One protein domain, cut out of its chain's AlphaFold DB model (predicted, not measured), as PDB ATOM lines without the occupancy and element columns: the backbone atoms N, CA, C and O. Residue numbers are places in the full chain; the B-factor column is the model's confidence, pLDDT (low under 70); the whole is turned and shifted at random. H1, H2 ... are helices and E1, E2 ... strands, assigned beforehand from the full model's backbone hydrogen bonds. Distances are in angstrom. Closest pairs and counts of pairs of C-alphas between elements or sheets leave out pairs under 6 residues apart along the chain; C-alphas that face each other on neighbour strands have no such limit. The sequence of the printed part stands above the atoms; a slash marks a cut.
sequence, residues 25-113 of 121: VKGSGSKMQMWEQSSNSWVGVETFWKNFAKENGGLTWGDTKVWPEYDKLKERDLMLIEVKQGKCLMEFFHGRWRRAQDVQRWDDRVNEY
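AT A GLANCE: This is residues 25 to 113 of the 121 residues of an uncharacterized protein of Shewanella sp. OPT22 (UniProt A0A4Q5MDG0). A twisted three-stranded sheet, E3, E4 and E5, has H1 over one face, with the short H2 on the same face but beside the strands, and H1 sits between this sheet and a small separate hairpin, E1 and E2, at one end of the longest axis. The long loop 56 to 77 runs past E3 to the other end. The printed part has 89 residues with three named helices and five named strands, in the order E1 E2 H1 E3 E4 E5 H2 H3; the larger sheet, E3 - E4 - E5, is antiparallel and the class mixed. It is compact, radius of gyration of the C-alphas 12.8 A, spanning 38 by 29 by 19 A.

IN THESE COORDINATES: E3 is residues 78 to 83, 16.0 A long; E4, 86 to 93, 21.8 A, begins at C-alpha 86 (21.635, -53.568, 28.748); E5 is 96 to 99. H1 is 45 to 55, 15.4 A; H2 is 100 to 104; H3, 108 to 112, ends at C-alpha 112 (31.601, -49.649, 30.736). E1 is 33 to 36 and E2 41 to 44.

HOW THE PARTS SIT: E3, E4 and E5 form a meander, each strand the antiparallel neighbour of the one before; N 81 and O 88 are 3.0 A apart, N 91 and O 98 2.8 A. H1 is on this sheet, at a height over the sheet of 9.7 A, over E3 and E4; the closest C-alphas of H1 and E4 are those of Trp 49 and Leu 89, 6.5 A apart. H2 is on the same face, only just over none, with 2 C-alphas on E5. H3 only grazes the sheet, and touches H2 only at the corner, C-alphas 101 and 110 closest, 6.8 A. In the hairpin E1 and E2, N 34 and O 43 are 2.8 A apart; E1 is apart from E4. H1 and H2 have every O i to N i+4 pair within hydrogen-bond range; H3 has 0 of 1, but 2 of 2 O i to N i+3.

THE WHOLE: The farthest C-alphas, Gly 27 and Asp 71, are 38.8 A apart. The printed part has no cut; the link H1 to E3, 22 residues, is long. No printed residue is under 70 in pLDDT.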
ATOM      1  N   VAL A  25      32.600 -45.912  42.309       98.00
ATOM      2  CA  VAL A  25      32.348 -47.303  41.910       98.00
ATOM      3  C   VAL A  25      33.217 -48.311  42.668       98.00
ATOM      4  O   VAL A  25      34.407 -48.105  42.913       98.00
ATOM      5  N   LYS A  26      32.664 -49.497  42.936       97.56
ATOM      6  CA  LYS A  26      33.444 -50.707  43.241       97.56
ATOM      7  C   LYS A  26      32.969 -51.903  42.418       97.56
ATOM      8  O   LYS A  26      31.839 -51.939  41.934       97.56
ATOM      9  N   GLY A  27      33.828 -52.913  42.301       96.62
ATOM     10  CA  GLY A  27      33.561 -54.082  41.461       96.62
ATOM     11  C   GLY A  27      33.688 -53.773  39.966       96.62
ATOM     12  O   GLY A  27      34.284 -52.771  39.574       96.62
ATOM     13  N   SER A  28      33.165 -54.668  39.130       95.31
ATOM     14  CA  SER A  28      33.209 -54.551  37.669       95.31
ATOM     15  C   SER A  28      32.081 -55.345  37.004       95.31
ATOM     16  O   SER A  28      31.484 -56.240  37.618       95.31
ATOM     17  N   GLY A  29      31.783 -55.013  35.743       92.75
ATOM     18  CA  GLY A  29      30.751 -55.675  34.944       92.75
ATOM     19  C   GLY A  29      29.391 -55.700  35.646       92.75
ATOM     20  O   GLY A  29      28.965 -54.715  36.243       92.75
ATOM     21  N   SER A  30      28.726 -56.856  35.643       92.25
ATOM     22  CA  SER A  30      27.414 -57.029  36.286       92.25
ATOM     23  C   SER A  30      27.432 -56.941  37.818       92.25
ATOM     24  O   SER A  30      26.373 -56.810  38.427       92.25
ATOM     25  N   LYS A  31      28.611 -57.004  38.454       96.81
ATOM     26  CA  LYS A  31      28.781 -56.861  39.912       96.81
ATOM     27  C   LYS A  31      29.167 -55.440  40.325       96.81
ATOM     28  O   LYS A  31      29.494 -55.219  41.489       96.81
ATOM     29  N   MET A  32      29.191 -54.504  39.377       98.06
ATOM     30  CA  MET A  32      29.494 -53.109  39.653       98.06
ATOM     31  C   MET A  32      28.452 -52.514  40.606       98.06
ATOM     32  O   MET A  32      27.246 -52.719  40.443       98.06
ATOM     33  N   GLN A  33      28.936 -51.783  41.603       98.69
ATOM     34  CA  GLN A  33      28.119 -51.043  42.556       98.69
ATOM     35  C   GLN A  33      28.574 -49.590  42.595       98.69
ATOM     36  O   GLN A  33      29.766 -49.324  42.432       98.69
ATOM     37  N   MET A  34      27.638 -48.688  42.862       98.56
ATOM     38  CA  MET A  34      27.888 -47.265  43.054       98.56
ATOM     39  C   MET A  34      27.624 -46.887  44.508       98.56
ATOM     40  O   MET A  34      26.718 -47.438  45.142       98.56
ATOM     41  N   TRP A  35      28.448 -46.001  45.054       98.50
ATOM     42  CA  TRP A  35      28.218 -45.427  46.367       98.50
ATOM     43  C   TRP A  35      27.115 -44.382  46.271       98.50
ATOM     44  O   TRP A  35      27.225 -43.435  45.497       98.50
ATOM     45  N   GLU A  36      26.062 -44.574  47.057       98.25
ATOM     46  CA  GLU A  36      24.967 -43.628  47.207       98.25
ATOM     47  C   GLU A  36      25.119 -42.893  48.536       98.25
ATOM     48  O   GLU A  36      25.010 -43.482  49.619       98.25
ATOM     49  N   GLN A  37      25.364 -41.588  48.460       96.56
ATOM     50  CA  GLN A  37      25.601 -40.762  49.637       96.56
ATOM     51  C   GLN A  37      24.332 -40.582  50.481       96.56
ATOM     52  O   GLN A  37      24.430 -40.521  51.708       96.56
ATOM     53  N   SER A  38      23.147 -40.539  49.863       94.50
ATOM     54  CA  SER A  38      21.875 -40.346  50.576       94.50
ATOM     55  C   SER A  38      21.520 -41.525  51.490       94.50
ATOM     56  O   SER A  38      21.005 -41.312  52.589       94.50
ATOM     57  N   SER A  39      21.848 -42.757  51.087       96.38
ATOM     58  CA  SER A  39      21.647 -43.968  51.898       96.38
ATOM     59  C   SER A  39      22.907 -44.459  52.614       96.38
ATOM     60  O   SER A  39      22.832 -45.412  53.392       96.38
ATOM     61  N   ASN A  40      24.055 -43.810  52.386       97.06
ATOM     62  CA  ASN A  40      25.358 -44.192  52.931       97.06
ATOM     63  C   ASN A  40      25.682 -45.673  52.651       97.06
ATOM     64  O   ASN A  40      26.089 -46.425  53.545       97.06
ATOM     65  N   SER A  41      25.421 -46.119  51.419       97.81
ATOM     66  CA  SER A  41      25.510 -47.531  51.057       97.81
ATOM     67  C   SER A  41      25.971 -47.760  49.619       97.81
ATOM     68  O   SER A  41      25.836 -46.912  48.742       97.81
ATOM     69  N   TRP A  42      26.538 -48.944  49.373       98.25
ATOM     70  CA  TRP A  42      26.860 -49.400  48.024       98.25
ATOM     71  C   TRP A  42      25.642 -50.085  47.413       98.25
ATOM     72  O   TRP A  42      25.245 -51.162  47.868       98.25
ATOM     73  N   VAL A  43      25.101 -49.509  46.349       98.69
ATOM     74  CA  VAL A  43      23.922 -50.016  45.638       98.69
ATOM     75  C   VAL A  43      24.296 -50.469  44.225       98.69
ATOM     76  O   VAL A  43      25.373 -50.159  43.723       98.69
ATOM     77  N   GLY A  44      23.443 -51.258  43.571       98.50
ATOM     78  CA  GLY A  44      23.653 -51.599  42.159       98.50
ATOM     79  C   GLY A  44      23.539 -50.361  41.261       98.50
ATOM     80  O   GLY A  44      22.795 -49.441  41.588       98.50
ATOM     81  N   VAL A  45      24.231 -50.354  40.118       98.56
ATOM     82  CA  VAL A  45      24.252 -49.208  39.180       98.56
ATOM     83  C   VAL A  45      22.840 -48.784  38.750       98.56
ATOM     84  O   VAL A  45      22.483 -47.617  38.863       98.56
ATOM     85  N   GLU A  46      21.982 -49.726  38.341       98.19
ATOM     86  CA  GLU A  46      20.598 -49.388  37.972       98.19
ATOM     87  C   GLU A  46      19.762 -48.863  39.149       98.19
ATOM     88  O   GLU A  46      18.856 -48.054  38.950       98.19
ATOM     89  N   THR A  47      20.034 -49.322  40.377       98.38
ATOM     90  CA  THR A  47      19.369 -48.804  41.581       98.38
ATOM     91  C   THR A  47      19.784 -47.362  41.831       98.38
ATOM     92  O   THR A  47      18.911 -46.514  41.996       98.38
ATOM     93  N   PHE A  48      21.088 -47.081  41.770       98.62
ATOM     94  CA  PHE A  48      21.637 -45.733  41.878       98.62
ATOM     95  C   PHE A  48      20.995 -44.788  40.851       98.62
ATOM     96  O   PHE A  48      20.466 -43.742  41.209       98.62
ATOM     97  N   TRP A  49      20.925 -45.196  39.578       98.56
ATOM     98  CA  TRP A  49      20.290 -44.402  38.520       98.56
ATOM     99  C   TRP A  49      18.811 -44.109  38.773       98.56
ATOM    100  O   TRP A  49      18.354 -42.993  38.534       98.56
ATOM    101  N   LYS A  50      18.045 -45.095  39.255       98.19
ATOM    102  CA  LYS A  50      16.620 -44.903  39.572       98.19
ATOM    103  C   LYS A  50      16.426 -43.961  40.755       98.19
ATOM    104  O   LYS A  50      15.491 -43.162  40.731       98.19
ATOM    105  N   ASN A  51      17.297 -44.038  41.758       98.12
ATOM    106  CA  ASN A  51      17.262 -43.148  42.912       98.12
ATOM    107  C   ASN A  51      17.639 -41.719  42.510       98.12
ATOM    108  O   ASN A  51      16.849 -40.809  42.753       98.12
ATOM    109  N   PHE A  52      18.736 -41.544  41.766       97.88
ATOM    110  CA  PHE A  52      19.117 -40.259  41.182       97.88
ATOM    111  C   PHE A  52      17.976 -39.652  40.356       97.88
ATOM    112  O   PHE A  52      17.598 -38.502  40.569       97.88
ATOM    113  N   ALA A  53      17.371 -40.428  39.450       97.88
ATOM    114  CA  ALA A  53      16.261 -39.938  38.642       97.88
ATOM    115  C   ALA A  53      15.083 -39.509  39.521       97.88
ATOM    116  O   ALA A  53      14.554 -38.419  39.338       97.88
ATOM    117  N   LYS A  54      14.694 -40.314  40.518       97.31
ATOM    118  CA  LYS A  54      13.614 -39.979  41.457       97.31
ATOM    119  C   LYS A  54      13.878 -38.671  42.214       97.31
ATOM    120  O   LYS A  54      12.949 -37.886  42.383       97.31
ATOM    121  N   GLU A  55      15.112 -38.436  42.650       95.81
ATOM    122  CA  GLU A  55      15.516 -37.203  43.339       95.81
ATOM    123  C   GLU A  55      15.522 -35.977  42.406       95.81
ATOM    124  O   GLU A  55      15.349 -34.853  42.869       95.81
ATOM    125  N   ASN A  56      15.625 -36.193  41.090       95.56
ATOM    126  CA  ASN A  56      15.709 -35.151  40.062       95.56
ATOM    127  C   ASN A  56      14.432 -35.017  39.207       95.56
ATOM    128  O   ASN A  56      14.483 -34.567  38.066       95.56
ATOM    129  N   GLY A  57      13.266 -35.380  39.751       93.69
ATOM    130  CA  GLY A  57      11.972 -35.199  39.070       93.69
ATOM    131  C   GLY A  57      11.498 -36.393  38.234       93.69
ATOM    132  O   GLY A  57      10.437 -36.327  37.615       93.69
ATOM    133  N   GLY A  58      12.222 -37.508  38.281       95.38
ATOM    134  CA  GLY A  58      11.889 -38.781  37.645       95.38
ATOM    135  C   GLY A  58      12.561 -38.994  36.289       95.38
ATOM    136  O   GLY A  58      13.283 -38.150  35.770       95.38
ATOM    137  N   LEU A  59      12.307 -40.164  35.699       94.44
ATOM    138  CA  LEU A  59      12.644 -40.423  34.301       94.44
ATOM    139  C   LEU A  59      11.586 -39.741  33.423       94.44
ATOM    140  O   LEU A  59      10.513 -40.319  33.240       94.44
ATOM    141  N   THR A  60      11.875 -38.551  32.882       96.25
ATOM    142  CA  THR A  60      10.954 -37.810  31.995       96.25
ATOM    143  C   THR A  60      10.390 -38.703  30.888       96.25
ATOM    144  O   THR A  60       9.199 -38.647  30.588       96.25
ATOM    145  N   TRP A  61      11.236 -39.565  30.321       97.06
ATOM    146  CA  TRP A  61      10.879 -40.452  29.208       97.06
ATOM    147  C   TRP A  61      10.813 -41.931  29.597       97.06
ATOM    148  O   TRP A  61      10.677 -42.799  28.736       97.06
ATOM    149  N   GLY A  62      10.881 -42.223  30.897       96.75
ATOM    150  CA  GLY A  62      10.798 -43.579  31.425       96.75
ATOM    151  C   GLY A  62      11.952 -44.493  31.005       96.75
ATOM    152  O   GLY A  62      13.070 -44.059  30.722       96.75
ATOM    153  N   ASP A  63      11.645 -45.786  31.031       97.12
ATOM    154  CA  ASP A  63      12.486 -46.886  30.566       97.12
ATOM    155  C   ASP A  63      12.019 -47.275  29.158       97.12
ATOM    156  O   ASP A  63      10.850 -47.624  28.968       97.12
ATOM    157  N   THR A  64      12.884 -47.119  28.157       97.19
ATOM    158  CA  THR A  64      12.486 -47.158  26.743       97.19
ATOM    159  C   THR A  64      13.572 -47.755  25.856       97.19
ATOM    160  O   THR A  64      14.743 -47.808  26.212       97.19
ATOM    161  N   LYS A  65      13.180 -48.190  24.656       97.50
ATOM    162  CA  LYS A  65      14.082 -48.609  23.564       97.50
ATOM    163  C   LYS A  65      14.120 -47.600  22.417       97.50
ATOM    164  O   LYS A  65      14.779 -47.830  21.410       97.50
ATOM    165  N   VAL A  66      13.346 -46.524  22.538       96.31
ATOM    166  CA  VAL A  66      13.096 -45.552  21.477       96.31
ATOM    167  C   VAL A  66      13.514 -44.175  21.965       96.31
ATOM    168  O   VAL A  66      13.116 -43.755  23.053       96.31
ATOM    169  N   TRP A  67      14.293 -43.480  21.141       95.38
ATOM    170  CA  TRP A  67      14.697 -42.101  21.387       95.38
ATOM    171  C   TRP A  67      13.499 -41.156  21.241       95.38
ATOM    172  O   TRP A  67      12.798 -41.234  20.229       95.38
ATOM    173  N   PRO A  68      13.261 -40.255  22.207       95.50
ATOM    174  CA  PRO A  68      12.197 -39.271  22.073       95.50
ATOM    175  C   PRO A  68      12.478 -38.250  20.963       95.50
ATOM    176  O   PRO A  68      13.627 -38.005  20.589       95.50
ATOM    177  N   GLU A  69      11.413 -37.631  20.453       95.38
ATOM    178  CA  GLU A  69      11.499 -36.582  19.433       95.38
ATOM    179  C   GLU A  69      12.203 -35.333  19.986       95.38
ATOM    180  O   GLU A  69      11.872 -34.845  21.068       95.38
ATOM    181  N   TYR A  70      13.173 -34.808  19.230       93.75
ATOM    182  CA  TYR A  70      14.075 -33.742  19.683       93.75
ATOM    183  C   TYR A  70      13.377 -32.418  20.029       93.75
ATOM    184  O   TYR A  70      13.852 -31.683  20.888       93.75
ATOM    185  N   ASP A  71      12.259 -32.109  19.377       95.81
ATOM    186  CA  ASP A  71      11.471 -30.891  19.590       95.81
ATOM    187  C   ASP A  71      10.698 -30.889  20.920       95.81
ATOM    188  O   ASP A  71      10.293 -29.828  21.398       95.81
ATOM    189  N   LYS A  72      10.521 -32.061  21.539       96.25
ATOM    190  CA  LYS A  72       9.846 -32.221  22.835       96.25
ATOM    191  C   LYS A  72      10.815 -32.254  24.018       96.25
ATOM    192  O   LYS A  72      10.357 -32.222  25.161       96.25
ATOM    193  N   LEU A  73      12.120 -32.331  23.755       96.75
ATOM    194  CA  LEU A  73      13.152 -32.468  24.780       96.75
ATOM    195  C   LEU A  73      13.353 -31.165  25.551       96.75
ATOM    196  O   LEU A  73      13.378 -30.071  24.983       96.75
ATOM    197  N   LYS A  74      13.556 -31.298  26.859       97.44
ATOM    198  CA  LYS A  74      13.961 -30.209  27.746       97.44
ATOM    199  C   LYS A  74      15.327 -30.509  28.343       97.44
ATOM    200  O   LYS A  74      15.711 -31.660  28.531       97.44
ATOM    201  N   GLU A  75      16.077 -29.451  28.634       97.06
ATOM    202  CA  GLU A  75      17.347 -29.575  29.348       97.06
ATOM    203  C   GLU A  75      17.122 -30.307  30.680       97.06
ATOM    204  O   GLU A  75      16.169 -29.993  31.395       97.06
ATOM    205  N   ARG A  76      18.017 -31.247  31.009       97.31
ATOM    206  CA  ARG A  76      17.947 -32.158  32.167       97.31
ATOM    207  C   ARG A  76      16.883 -33.252  32.081       97.31
ATOM    208  O   ARG A  76      16.671 -33.946  33.071       97.31
ATOM    209  N   ASP A  77      16.255 -33.466  30.925       98.19
ATOM    210  CA  ASP A  77      15.400 -34.638  30.750       98.19
ATOM    211  C   ASP A  77      16.192 -35.926  30.969       98.19
ATOM    212  O   ASP A  77      17.290 -36.091  30.436       98.19
ATOM    213  N   LEU A  78      15.602 -36.854  31.721       98.44
ATOM    214  CA  LEU A  78      16.205 -38.144  32.031       98.44
ATOM    215  C   LEU A  78      15.461 -39.279  31.338       98.44
ATOM    216  O   LEU A  78      14.229 -39.290  31.248       98.44
ATOM    217  N   MET A  79      16.218 -40.276  30.897       98.12
ATOM    218  CA  MET A  79      15.655 -41.528  30.413       98.12
ATOM    219  C   MET A  79      16.582 -42.704  30.678       98.12
ATOM    220  O   MET A  79      17.801 -42.552  30.724       98.12
ATOM    221  N   LEU A  80      16.001 -43.891  30.796       98.38
ATOM    222  CA  LEU A  80      16.743 -45.139  30.865       98.38
ATOM    223  C   LEU A  80      16.594 -45.842  29.511       98.38
ATOM    224  O   LEU A  80      15.551 -46.425  29.232       98.38
ATOM    225  N   ILE A  81      17.604 -45.731  28.646       98.25
ATOM    226  CA  ILE A  81      17.577 -46.371  27.323       98.25
ATOM    227  C   ILE A  81      18.050 -47.820  27.448       98.25
ATOM    228  O   ILE A  81      19.091 -48.089  28.051       98.25
ATOM    229  N   GLU A  82      17.301 -48.758  26.877       98.19
ATOM    230  CA  GLU A  82      17.665 -50.171  26.789       98.19
ATOM    231  C   GLU A  82      18.120 -50.515  25.367       98.19
ATOM    232  O   GLU A  82      17.342 -50.481  24.411       98.19
ATOM    233  N   VAL A  83      19.388 -50.906  25.251       97.25
ATOM    234  CA  VAL A  83      19.973 -51.511  24.048       97.25
ATOM    235  C   VAL A  83      20.212 -53.004  24.288       97.25
ATOM    236  O   VAL A  83      19.972 -53.527  25.377       97.25
ATOM    237  N   LYS A  84      20.700 -53.731  23.276       97.12
ATOM    238  CA  LYS A  84      20.893 -55.191  23.349       97.12
ATOM    239  C   LYS A  84      21.766 -55.634  24.537       97.12
ATOM    240  O   LYS A  84      21.546 -56.710  25.084       97.12
ATOM    241  N   GLN A  85      22.760 -54.831  24.906       97.19
ATOM    242  CA  GLN A  85      23.756 -55.125  25.937       97.19
ATOM    243  C   GLN A  85      23.294 -54.737  27.349       97.19
ATOM    244  O   GLN A  85      23.924 -55.135  28.328       97.19
ATOM    245  N   GLY A  86      22.194 -53.993  27.471       97.44
ATOM    246  CA  GLY A  86      21.635 -53.568  28.748       97.44
ATOM    247  C   GLY A  86      21.181 -52.116  28.727       97.44
ATOM    248  O   GLY A  86      20.990 -51.511  27.672       97.44
ATOM    249  N   LYS A  87      21.007 -51.560  29.924       98.19
ATOM    250  CA  LYS A  87      20.491 -50.206  30.116       98.19
ATOM    251  C   LYS A  87      21.603 -49.181  30.277       98.19
ATOM    252  O   LYS A  87      22.702 -49.523  30.717       98.19
ATOM    253  N   CYS A  88      21.291 -47.932  29.954       98.50
ATOM    254  CA  CYS A  88      22.094 -46.774  30.318       98.50
ATOM    255  C   CYS A  88      21.193 -45.607  30.715       98.50
ATOM    256  O   CYS A  88      20.198 -45.329  30.042       98.50
ATOM    257  N   LEU A  89      21.543 -44.911  31.797       98.69
ATOM    258  CA  LEU A  89      20.887 -43.656  32.137       98.69
ATOM    259  C   LEU A  89      21.430 -42.542  31.235       98.69
ATOM    260  O   LEU A  89      22.636 -42.293  31.186       98.69
ATOM    261  N   MET A  90      20.524 -41.864  30.544       98.62
ATOM    262  CA  MET A  90      20.815 -40.736  29.671       98.62
ATOM    263  C   MET A  90      20.203 -39.460  30.242       98.62
ATOM    264  O   MET A  90      19.122 -39.482  30.830       98.62
ATOM    265  N   GLU A  91      20.890 -38.349  30.016       98.56
ATOM    266  CA  GLU A  91      20.475 -37.001  30.369       98.56
ATOM    267  C   GLU A  91      20.587 -36.094  29.139       98.56
ATOM    268  O   GLU A  91      21.611 -36.083  28.443       98.56
ATOM    269  N   PHE A  92      19.531 -35.341  28.841       98.38
ATOM    270  CA  PHE A  92      19.571 -34.341  27.782       98.38
ATOM    271  C   PHE A  92      20.299 -33.101  28.294       98.38
ATOM    272  O   PHE A  92      19.815 -32.400  29.183       98.38
ATOM    273  N   PHE A  93      21.490 -32.849  27.754       98.19
ATOM    274  CA  PHE A  93      22.377 -31.809  28.256       98.19
ATOM    275  C   PHE A  93      23.097 -31.092  27.113       98.19
ATOM    276  O   PHE A  93      23.784 -31.713  26.291       98.19
ATOM    277  N   HIS A  94      22.967 -29.767  27.082       97.00
ATOM    278  CA  HIS A  94      23.482 -28.884  26.037       97.00
ATOM    279  C   HIS A  94      22.998 -29.285  24.631       97.00
ATOM    280  O   HIS A  94      23.788 -29.375  23.685       97.00
ATOM    281  N   GLY A  95      21.694 -29.545  24.498       96.44
ATOM    282  CA  GLY A  95      21.042 -29.775  23.203       96.44
ATOM    283  C   GLY A  95      21.246 -31.167  22.597       96.44
ATOM    284  O   GLY A  95      20.939 -31.373  21.423       96.44
ATOM    285  N   ARG A  96      21.772 -32.132  23.360       96.94
ATOM    286  CA  ARG A  96      21.858 -33.532  22.929       96.94
ATOM    287  C   ARG A  96      21.801 -34.496  24.101       96.94
ATOM    288  O   ARG A  96      22.154 -34.147  25.225       96.94
ATOM    289  N   TRP A  97      21.452 -35.739  23.804       97.88
ATOM    290  CA  TRP A  97      21.574 -36.827  24.760       97.88
ATOM    291  C   TRP A  97      23.034 -37.095  25.113       97.88
ATOM    292  O   TRP A  97      23.902 -37.220  24.245       97.88
ATOM    293  N   ARG A  98      23.295 -37.184  26.411       98.31
ATOM    294  CA  ARG A  98      24.562 -37.617  26.984       98.31
ATOM    295  C   ARG A  98      24.294 -38.712  27.995       98.31
ATOM    296  O   ARG A  98      23.226 -38.785  28.585       98.31
ATOM    297  N   ARG A  99      25.283 -39.561  28.190       98.44
ATOM    298  CA  ARG A  99      25.312 -40.508  29.293       98.44
ATOM    299  C   ARG A  99      25.320 -39.729  30.614       98.44
ATOM    300  O   ARG A  99      26.108 -38.792  30.745       98.44
ATOM    301  N   ALA A 100      24.450 -40.064  31.564       98.06
ATOM    302  CA  ALA A 100      24.289 -39.275  32.791       98.06
ATOM    303  C   ALA A 100      25.594 -39.181  33.601       98.06
ATOM    304  O   ALA A 100      25.938 -38.112  34.088       98.06
ATOM    305  N   GLN A 101      26.392 -40.245  33.641       97.44
ATOM    306  CA  GLN A 101      27.728 -40.259  34.241       97.44
ATOM    307  C   GLN A 101      28.674 -39.205  33.646       97.44
ATOM    308  O   GLN A 101      29.403 -38.560  34.396       97.44
ATOM    309  N   ASP A 102      28.614 -38.943  32.333       97.31
ATOM    310  CA  ASP A 102      29.454 -37.923  31.689       97.31
ATOM    311  C   ASP A 102      29.020 -36.501  32.096       97.31
ATOM    312  O   ASP A 102      29.830 -35.569  32.086       97.31
ATOM    313  N   VAL A 103      27.736 -36.320  32.426       97.81
ATOM    314  CA  VAL A 103      27.156 -35.040  32.860       97.81
ATOM    315  C   VAL A 103      27.403 -34.804  34.349       97.81
ATOM    316  O   VAL A 103      27.856 -33.725  34.727       97.81
ATOM    317  N   GLN A 104      27.152 -35.821  35.175       97.44
ATOM    318  CA  GLN A 104      27.252 -35.773  36.635       97.44
ATOM    319  C   GLN A 104      28.683 -35.967  37.153       97.44
ATOM    320  O   GLN A 104      28.948 -35.695  38.319       97.44
ATOM    321  N   ARG A 105      29.620 -36.386  36.287       97.00
ATOM    322  CA  ARG A 105      31.026 -36.655  36.638       97.00
ATOM    323  C   ARG A 105      31.175 -37.723  37.723       97.00
ATOM    324  O   ARG A 105      32.048 -37.621  38.581       97.00
ATOM    325  N   TRP A 106      30.327 -38.746  37.657       97.81
ATOM    326  CA  TRP A 106      30.537 -39.979  38.412       97.81
ATOM    327  C   TRP A 106      31.758 -40.733  37.880       97.81
ATOM    328  O   TRP A 106      32.357 -40.343  36.879       97.81
ATOM    329  N   ASP A 107      32.121 -41.826  38.544       97.69
ATOM    330  CA  ASP A 107      33.268 -42.635  38.146       97.69
ATOM    331  C   ASP A 107      33.160 -43.121  36.687       97.69
ATOM    332  O   ASP A 107      32.177 -43.758  36.294       97.69
ATOM    333  N   ASP A 108      34.197 -42.864  35.885       97.00
ATOM    334  CA  ASP A 108      34.211 -43.172  34.449       97.00
ATOM    335  C   ASP A 108      34.007 -44.664  34.150       97.00
ATOM    336  O   ASP A 108      33.561 -45.013  33.057       97.00
ATOM    337  N   ARG A 109      34.259 -45.567  35.110       97.62
ATOM    338  CA  ARG A 109      33.988 -47.006  34.945       97.62
ATOM    339  C   ARG A 109      32.515 -47.302  34.662       97.62
ATOM    340  O   ARG A 109      32.228 -48.332  34.060       97.62
ATOM    341  N   VAL A 110      31.588 -46.415  35.032       97.81
ATOM    342  CA  VAL A 110      30.158 -46.552  34.700       97.81
ATOM    343  C   VAL A 110      29.921 -46.500  33.185       97.81
ATOM    344  O   VAL A 110      28.969 -47.108  32.700       97.81
ATOM    345  N   ASN A 111      30.811 -45.864  32.410       97.12
ATOM    346  CA  ASN A 111      30.741 -45.889  30.946       97.12
ATOM    347  C   ASN A 111      30.851 -47.301  30.363       97.12
ATOM    348  O   ASN A 111      30.323 -47.525  29.280       97.12
ATOM    349  N   GLU A 112      31.442 -48.239  31.107       97.19
ATOM    350  CA  GLU A 112      31.601 -49.649  30.736       97.19
ATOM    351  C   GLU A 112      30.449 -50.545  31.232       97.19
ATOM    352  O   GLU A 112      30.465 -51.764  31.041       97.19
ATOM    353  N   TYR A 113      29.445 -49.974  31.907       98.12
ATOM    354  CA  TYR A 113      28.341 -50.735  32.481       98.12
ATOM    355  C   TYR A 113      27.179 -50.921  31.500       98.12
ATOM    356  O   TYR A 113      26.661 -49.966  30.920       98.12
TER     357      TYR A 113